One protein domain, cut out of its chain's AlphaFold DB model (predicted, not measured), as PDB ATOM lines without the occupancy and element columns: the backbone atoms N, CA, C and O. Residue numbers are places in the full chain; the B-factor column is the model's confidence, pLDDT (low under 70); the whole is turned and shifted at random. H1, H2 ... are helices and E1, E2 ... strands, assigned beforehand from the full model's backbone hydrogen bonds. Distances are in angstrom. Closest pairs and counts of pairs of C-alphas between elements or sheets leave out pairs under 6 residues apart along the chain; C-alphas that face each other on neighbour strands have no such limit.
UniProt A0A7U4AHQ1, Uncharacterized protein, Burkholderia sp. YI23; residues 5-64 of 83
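Overview. This is residues 5 to 64 of the 83 residues of an uncharacterized protein of Burkholderia sp. YI23 (UniProt A0A7U4AHQ1). A small sheet of three antiparallel strands has helix H1 packed along one face, over E2, while a second helix, H2, lies beyond edge strand E3 and only grazes the sheet with its first turn. A long loop, residues 40 to 52, leads from H1 to H2. The printed part has 60 residues, with named elements in the order E1, E2, E3, H1, H2; the sheet runs E1, E2, E3, and the class is mixed, helices and strands. The whole is compact, with a radius of gyration of the C-alphas of 11.8 A and spans of 33 by 27 by 21 A.

Arrangement. The strands form a meander, each the antiparallel neighbour of the one before. The inner strand E2, residues 14 to 18, forms a hairpin with edge strand E1, residues 5 to 8, at 165 degrees; N 7 and O 15 are 2.8 A apart, within hydrogen-bond range. E2 forms another hairpin with edge strand E3, residues 21 to 26, at 166 degrees, with N 16 and O 23 at 3.0 A. H1, residues 28 to 39, is on the sheet at a height of 9.7 A, making two layers, a helix on one face of a sheet. It runs along the strands, at 6 degrees to E2 on the local plane. The closest C-alphas of E2 and H1, those of Phe 14 and Leu 31, are 6.9 A apart. H2, residues 53 to 63, only grazes the sheet with residues 53 to 56; the closest C-alphas of E3 and H2, those of Arg 21 and Arg 53, are 7.2 A apart. H1 and H2 are apart. In both helices every O i to N i+4 pair is within hydrogen-bond range.

Along the chain. E3 measures 14.2 A from first to last C-alpha, E2 13.6 A and E1 9.9 A, beginning at C-alpha 5 (22.476, -13.114, 93.596). H1 measures 16.7 A and H2 15.5 A, ending at C-alpha 63 (18.612, -31.309, 74.992).

Size, cuts and confidence. The C-alphas farthest apart, those of Pro 41 and Arg 64, are 34.8 A apart. The printed part has no cut; the link from H1 to H2 is long. Residues 45 to 48 and 64 have pLDDT under 70.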
ATOM      1  N   VAL A   5      22.497 -12.244  92.416       96.94
ATOM      2  CA  VAL A   5      22.476 -13.114  93.596       96.94
ATOM      3  C   VAL A   5      23.140 -14.430  93.231       96.94
ATOM      4  O   VAL A   5      22.804 -15.030  92.215       96.94
ATOM      5  N   ILE A   6      24.089 -14.857  94.058       96.62
ATOM      6  CA  ILE A   6      24.784 -16.134  93.909       96.62
ATOM      7  C   ILE A   6      24.296 -17.048  95.027       96.62
ATOM      8  O   ILE A   6      24.489 -16.744  96.205       96.62
ATOM      9  N   GLU A   7      23.677 -18.159  94.652       97.31
ATOM     10  CA  GLU A   7      23.332 -19.246  95.561       97.31
ATOM     11  C   GLU A   7      24.446 -20.298  95.538       97.31
ATOM     12  O   GLU A   7      24.907 -20.721  94.474       97.31
ATOM     13  N   ILE A   8      24.894 -20.709  96.724       95.88
ATOM     14  CA  ILE A   8      25.903 -21.756  96.895       95.88
ATOM     15  C   ILE A   8      25.165 -23.038  97.273       95.88
ATOM     16  O   ILE A   8      24.769 -23.212  98.424       95.88
ATOM     17  N   ASN A   9      25.006 -23.946  96.310       92.94
ATOM     18  CA  ASN A   9      24.227 -25.178  96.484       92.94
ATOM     19  C   ASN A   9      25.015 -26.292  97.207       92.94
ATOM     20  O   ASN A   9      24.482 -27.366  97.480       92.94
ATOM     21  N   GLY A  10      26.292 -26.039  97.519       86.75
ATOM     22  CA  GLY A  10      27.230 -27.010  98.076       86.75
ATOM     23  C   GLY A  10      28.059 -27.718  96.998       86.75
ATOM     24  O   GLY A  10      27.662 -27.830  95.840       86.75
ATOM     25  N   GLY A  11      29.252 -28.186  97.377       88.19
ATOM     26  CA  GLY A  11      30.232 -28.695  96.411       88.19
ATOM     27  C   GLY A  11      30.716 -27.604  95.445       88.19
ATOM     28  O   GLY A  11      30.818 -26.441  95.824       88.19
ATOM     29  N   ASN A  12      31.023 -27.985  94.202       90.81
ATOM     30  CA  ASN A  12      31.393 -27.069  93.114       90.81
ATOM     31  C   ASN A  12      30.170 -26.751  92.227       90.81
ATOM     32  O   ASN A  12      30.231 -26.947  91.018       90.81
ATOM     33  N   SER A  13      29.046 -26.368  92.848       94.38
ATOM     34  CA  SER A  13      27.771 -26.083  92.177       94.38
ATOM     35  C   SER A  13      27.164 -24.775  92.678       94.38
ATOM     36  O   SER A  13      26.949 -24.589  93.882       94.38
ATOM     37  N   PHE A  14      26.871 -23.879  91.742       96.31
ATOM     38  CA  PHE A  14      26.382 -22.532  92.003       96.31
ATOM     39  C   PHE A  14      25.176 -22.207  91.122       96.31
ATOM     40  O   PHE A  14      25.066 -22.692  89.994       96.31
ATOM     41  N   THR A  15      24.293 -21.347  91.627       96.25
ATOM     42  CA  THR A  15      23.217 -20.742  90.834       96.25
ATOM     43  C   THR A  15      23.412 -19.234  90.802       96.25
ATOM     44  O   THR A  15      23.570 -18.602  91.847       96.25
ATOM     45  N   LEU A  16      23.390 -18.642  89.610       95.62
ATOM     46  CA  LEU A  16      23.431 -17.191  89.435       95.62
ATOM     47  C   LEU A  16      22.040 -16.678  89.069       95.62
ATOM     48  O   LEU A  16      21.418 -17.211  88.153       95.62
ATOM     49  N   HIS A  17      21.580 -15.625  89.746       96.44
ATOM     50  CA  HIS A  17      20.282 -14.994  89.518       96.44
ATOM     51  C   HIS A  17      20.400 -13.509  89.170       96.44
ATOM     52  O   HIS A  17      21.199 -12.776  89.758       96.44
ATOM     53  N   GLU A  18      19.500 -13.057  88.301       95.00
ATOM     54  CA  GLU A  18      19.172 -11.651  88.073       95.00
ATOM     55  C   GLU A  18      17.649 -11.517  87.939       95.00
ATOM     56  O   GLU A  18      17.065 -11.891  86.921       95.00
ATOM     57  N   GLY A  19      16.991 -10.993  88.975       94.06
ATOM     58  CA  GLY A  19      15.529 -10.917  89.003       94.06
ATOM     59  C   GLY A  19      14.883 -12.307  88.981       94.06
ATOM     60  O   GLY A  19      15.112 -13.113  89.880       94.06
ATOM     61  N   ASP A  20      14.062 -12.576  87.967       94.94
ATOM     62  CA  ASP A  20      13.362 -13.847  87.736       94.94
ATOM     63  C   ASP A  20      14.170 -14.857  86.905       94.94
ATOM     64  O   ASP A  20      13.750 -16.007  86.734       94.94
ATOM     65  N   ARG A  21      15.332 -14.445  86.393       94.81
ATOM     66  CA  ARG A  21      16.187 -15.273  85.546       94.81
ATOM     67  C   ARG A  21      17.316 -15.897  86.337       94.81
ATOM     68  O   ARG A  21      17.858 -15.282  87.257       94.81
ATOM     69  N   TYR A  22      17.698 -17.103  85.939       95.56
ATOM     70  CA  TYR A  22      18.774 -17.840  86.577       95.56
ATOM     71  C   TYR A  22      19.539 -18.748  85.610       95.56
ATOM     72  O   TYR A  22      19.097 -19.015  84.490       95.56
ATOM     73  N   HIS A  23      20.692 -19.221  86.068       93.38
ATOM     74  CA  HIS A  23      21.405 -20.363  85.506       93.38
ATOM     75  C   HIS A  23      21.899 -21.222  86.669       93.38
ATOM     76  O   HIS A  23      22.596 -20.709  87.546       93.38
ATOM     77  N   ASP A  24      21.475 -22.487  86.707       93.31
ATOM     78  CA  ASP A  24      21.846 -23.450  87.750       93.31
ATOM     79  C   ASP A  24      23.019 -24.336  87.302       93.31
ATOM     80  O   ASP A  24      23.488 -24.232  86.163       93.31
ATOM     81  N   GLU A  25      23.508 -25.160  88.236       91.94
ATOM     82  CA  GLU A  25      24.532 -26.191  88.012       91.94
ATOM     83  C   GLU A  25      25.884 -25.651  87.481       91.94
ATOM     84  O   GLU A  25      26.645 -26.397  86.874       91.94
ATOM     85  N   LEU A  26      26.213 -24.378  87.746       92.56
ATOM     86  CA  LEU A  26      27.482 -23.767  87.333       92.56
ATOM     87  C   LEU A  26      28.641 -24.281  88.189       92.56
ATOM     88  O   LEU A  26      28.528 -24.306  89.420       92.56
ATOM     89  N   CYS A  27      29.780 -24.597  87.575       94.25
ATOM     90  CA  CYS A  27      31.033 -24.740  88.314       94.25
ATOM     91  C   CYS A  27      31.676 -23.373  88.614       94.25
ATOM     92  O   CYS A  27      31.245 -22.328  88.122       94.25
ATOM     93  N   TRP A  28      32.697 -23.362  89.477       92.62
ATOM     94  CA  TRP A  28      33.336 -22.128  89.949       92.62
ATOM     95  C   TRP A  28      33.794 -21.185  88.824       92.62
ATOM     96  O   TRP A  28      33.533 -19.985  88.871       92.62
ATOM     97  N   ASP A  29      34.469 -21.708  87.805       93.19
ATOM     98  CA  ASP A  29      34.964 -20.934  86.668       93.19
ATOM     99  C   ASP A  29      33.839 -20.439  85.750       93.19
ATOM    100  O   ASP A  29      33.893 -19.297  85.290       93.19
ATOM    101  N   GLU A  30      32.783 -21.232  85.556       93.06
ATOM    102  CA  GLU A  30      31.594 -20.816  84.805       93.06
ATOM    103  C   GLU A  30      30.861 -19.666  85.504       93.06
ATOM    104  O   GLU A  30      30.508 -18.674  84.860       93.06
ATOM    105  N   LEU A  31      30.701 -19.746  86.831       94.19
ATOM    106  CA  LEU A  31      30.129 -18.670  87.640       94.19
ATOM    107  C   LEU A  31      30.923 -17.366  87.478       94.19
ATOM    108  O   LEU A  31      30.337 -16.308  87.237       94.19
ATOM    109  N   LEU A  32      32.252 -17.426  87.613       93.00
ATOM    110  CA  LEU A  32      33.112 -16.247  87.486       93.00
ATOM    111  C   LEU A  32      33.056 -15.646  86.080       93.00
ATOM    112  O   LEU A  32      32.996 -14.422  85.949       93.00
ATOM    113  N   GLY A  33      33.042 -16.494  85.048       91.19
ATOM    114  CA  GLY A  33      32.865 -16.077  83.660       91.19
ATOM    115  C   GLY A  33      31.569 -15.292  83.473       91.19
ATOM    116  O   GLY A  33      31.614 -14.142  83.034       91.19
ATOM    117  N   MET A  34      30.440 -15.850  83.920       91.44
ATOM    118  CA  MET A  34      29.137 -15.191  83.799       91.44
ATOM    119  C   MET A  34      29.075 -13.859  84.550       91.44
ATOM    120  O   MET A  34      28.594 -12.861  84.012       91.44
ATOM    121  N   VAL A  35      29.582 -13.796  85.785       92.00
ATOM    122  CA  VAL A  35      29.599 -12.538  86.552       92.00
ATOM    123  C   VAL A  35      30.456 -11.485  85.850       92.00
ATOM    124  O   VAL A  35      30.048 -10.321  85.765       92.00
ATOM    125  N   ALA A  36      31.624 -11.865  85.327       91.56
ATOM    126  CA  ALA A  36      32.497 -10.955  84.597       91.56
ATOM    127  C   ALA A  36      31.819 -10.433  83.321       91.56
ATOM    128  O   ALA A  36      31.791  -9.224  83.109       91.56
ATOM    129  N   GLU A  37      31.220 -11.306  82.515       89.06
ATOM    130  CA  GLU A  37      30.484 -10.937  81.296       89.06
ATOM    131  C   GLU A  37      29.339  -9.971  81.602       89.06
ATOM    132  O   GLU A  37      29.199  -8.926  80.969       89.06
ATOM    133  N   MET A  38      28.556 -10.268  82.639       88.00
ATOM    134  CA  MET A  38      27.422  -9.439  83.021       88.00
ATOM    135  C   MET A  38      27.871  -8.066  83.528       88.00
ATOM    136  O   MET A  38      27.203  -7.069  83.264       88.00
ATOM    137  N   THR A  39      28.973  -7.976  84.267       89.69
ATOM    138  CA  THR A  39      29.373  -6.725  84.933       89.69
ATOM    139  C   THR A  39      30.373  -5.887  84.140       89.69
ATOM    140  O   THR A  39      30.457  -4.676  84.363       89.69
ATOM    141  N   HIS A  40      31.117  -6.483  83.209       89.06
ATOM    142  CA  HIS A  40      32.199  -5.809  82.507       89.06
ATOM    143  C   HIS A  40      31.750  -5.260  81.139       89.06
ATOM    144  O   HIS A  40      31.412  -6.028  80.238       89.06
ATOM    145  N   PRO A  41      31.869  -3.943  80.883       82.81
ATOM    146  CA  PRO A  41      31.276  -3.285  79.709       82.81
ATOM    147  C   PRO A  41      31.892  -3.668  78.351       82.81
ATOM    148  O   PRO A  41      31.447  -3.181  77.317       82.81
ATOM    149  N   ARG A  42      32.958  -4.477  78.334       84.88
ATOM    150  CA  ARG A  42      33.741  -4.809  77.126       84.88
ATOM    151  C   ARG A  42      33.892  -6.307  76.859       84.88
ATOM    152  O   ARG A  42      34.543  -6.647  75.878       84.88
ATOM    153  N   LEU A  43      33.371  -7.177  77.729       80.81
ATOM    154  CA  LEU A  43      33.528  -8.630  77.560       80.81
ATOM    155  C   LEU A  43      32.509  -9.235  76.577       80.81
ATOM    156  O   LEU A  43      32.770 -10.306  76.043       80.81
ATOM    157  N   GLY A  44      31.442  -8.504  76.233       70.25
ATOM    158  CA  GLY A  44      30.419  -8.963  75.287       70.25
ATOM    159  C   GLY A  44      29.418  -9.933  75.919       70.25
ATOM    160  O   GLY A  44      29.389 -10.085  77.138       70.25
ATOM    161  N   ASP A  45      28.589 -10.560  75.078       67.88
ATOM    162  CA  ASP A  45      27.594 -11.537  75.522       67.88
ATOM    163  C   ASP A  45      28.213 -12.935  75.608       67.88
ATOM    164  O   ASP A  45      28.763 -13.464  74.636       67.88
ATOM    165  N   GLY A  46      28.119 -13.519  76.799       65.81
ATOM    166  CA  GLY A  46      28.642 -14.834  77.117       65.81
ATOM    167  C   GLY A  46      27.939 -16.008  76.462       65.81
ATOM    168  O   GLY A  46      26.850 -15.908  75.894       65.81
ATOM    169  N   ARG A  47      28.553 -17.183  76.614       67.62
ATOM    170  CA  ARG A  47      28.031 -18.457  76.091       67.62
ATOM    171  C   ARG A  47      26.773 -18.933  76.827       67.62
ATOM    172  O   ARG A  47      25.981 -19.692  76.264       67.62
ATOM    173  N   TYR A  48      26.591 -18.488  78.066       69.81
ATOM    174  CA  TYR A  48      25.524 -18.923  78.957       69.81
ATOM    175  C   TYR A  48      24.639 -17.732  79.328       69.81
ATOM    176  O   TYR A  48      25.039 -16.842  80.066       69.81
ATOM    177  N   GLY A  49      23.420 -17.700  78.790       82.06
ATOM    178  CA  GLY A  49      22.423 -16.697  79.159       82.06
ATOM    179  C   GLY A  49      21.627 -17.123  80.391       82.06
ATOM    180  O   GLY A  49      21.253 -18.294  80.510       82.06
ATOM    181  N   LEU A  50      21.313 -16.170  81.273       89.69
ATOM    182  CA  LEU A  50      20.288 -16.384  82.294       89.69
ATOM    183  C   LEU A  50      18.932 -16.605  81.620       89.69
ATOM    184  O   LEU A  50      18.592 -15.918  80.655       89.69
ATOM    185  N   ARG A  51      18.156 -17.548  82.144       92.75
ATOM    186  CA  ARG A  51      16.863 -17.958  81.589       92.75
ATOM    187  C   ARG A  51      15.773 -17.844  82.640       92.75
ATOM    188  O   ARG A  51      16.038 -18.040  83.825       92.75
ATOM    189  N   THR A  52      14.543 -17.568  82.225       95.19
ATOM    190  CA  THR A  52      13.388 -17.793  83.104       95.19
ATOM    191  C   THR A  52      13.210 -19.291  83.358       95.19
ATOM    192  O   THR A  52      13.787 -20.143  82.675       95.19
ATOM    193  N   ARG A  53      12.360 -19.650  84.322       92.19
ATOM    194  CA  ARG A  53      12.015 -21.053  84.595       92.19
ATOM    195  C   ARG A  53      11.433 -21.761  83.367       92.19
ATOM    196  O   ARG A  53      11.734 -22.934  83.120       92.19
ATOM    197  N   GLU A  54      10.596 -21.068  82.604       92.88
ATOM    198  CA  GLU A  54       9.956 -21.582  81.392       92.88
ATOM    199  C   GLU A  54      10.999 -21.832  80.299       92.88
ATOM    200  O   GLU A  54      11.027 -22.916  79.711       92.88
ATOM    201  N   GLU A  55      11.898 -20.871  80.082       92.31
ATOM    202  CA  GLU A  55      13.011 -20.978  79.134       92.31
ATOM    203  C   GLU A  55      13.983 -22.094  79.527       92.31
ATOM    204  O   GLU A  55      14.397 -22.880  78.674       92.31
ATOM    205  N   TRP A  56      14.301 -22.221  80.819       89.00
ATOM    206  CA  TRP A  56      15.134 -23.301  81.351       89.00
ATOM    207  C   TRP A  56      14.509 -24.667  81.074       89.00
ATOM    208  O   TRP A  56      15.163 -25.586  80.579       89.00
ATOM    209  N   THR A  57      13.205 -24.791  81.325       88.44
ATOM    210  CA  THR A  57      12.450 -26.022  81.073       88.44
ATOM    211  C   THR A  57      12.418 -26.362  79.584       88.44
ATOM    212  O   THR A  57      12.631 -27.519  79.213       88.44
ATOM    213  N   ALA A  58      12.181 -25.375  78.716       89.31
ATOM    214  CA  ALA A  58      12.197 -25.555  77.268       89.31
ATOM    215  C   ALA A  58      13.589 -25.972  76.767       89.31
ATOM    216  O   ALA A  58      13.708 -26.929  75.998       89.31
ATOM    217  N   TRP A  59      14.643 -25.328  77.266       85.50
ATOM    218  CA  TRP A  59      16.027 -25.651  76.938       85.50
ATOM    219  C   TRP A  59      16.407 -27.071  77.387       85.50
ATOM    220  O   TRP A  59      16.861 -27.868  76.565       85.50
ATOM    221  N   ARG A  60      16.109 -27.461  78.634       83.38
ATOM    222  CA  ARG A  60      16.349 -28.832  79.131       83.38
ATOM    223  C   ARG A  60      15.572 -29.888  78.346       83.38
ATOM    224  O   ARG A  60      16.090 -30.984  78.139       83.38
ATOM    225  N   ARG A  61      14.350 -29.579  77.895       84.69
ATOM    226  CA  ARG A  61      13.585 -30.459  76.993       84.69
ATOM    227  C   ARG A  61      14.255 -30.579  75.627       84.69
ATOM    228  O   ARG A  61      14.336 -31.688  75.121       84.69
ATOM    229  N   SER A  62      14.772 -29.483  75.070       82.94
ATOM    230  CA  SER A  62      15.446 -29.489  73.763       82.94
ATOM    231  C   SER A  62      16.723 -30.340  73.735       82.94
ATOM    232  O   SER A  62      17.072 -30.892  72.696       82.94
ATOM    233  N   MET A  63      17.392 -30.501  74.883       74.44
ATOM    234  CA  MET A  63      18.612 -31.309  74.992       74.44
ATOM    235  C   MET A  63      18.358 -32.820  75.128       74.44
ATOM    236  O   MET A  63      19.265 -33.618  74.896       74.44
ATOM    237  N   ARG A  64      17.136 -33.250  75.465       62.59
ATOM    238  CA  ARG A  64      16.765 -34.674  75.550       62.59
ATOM    239  C   ARG A  64      15.999 -35.085  74.275       62.59
ATOM    240  O   ARG A  64      14.903 -34.560  74.105       62.59
TER     241      ARG A  64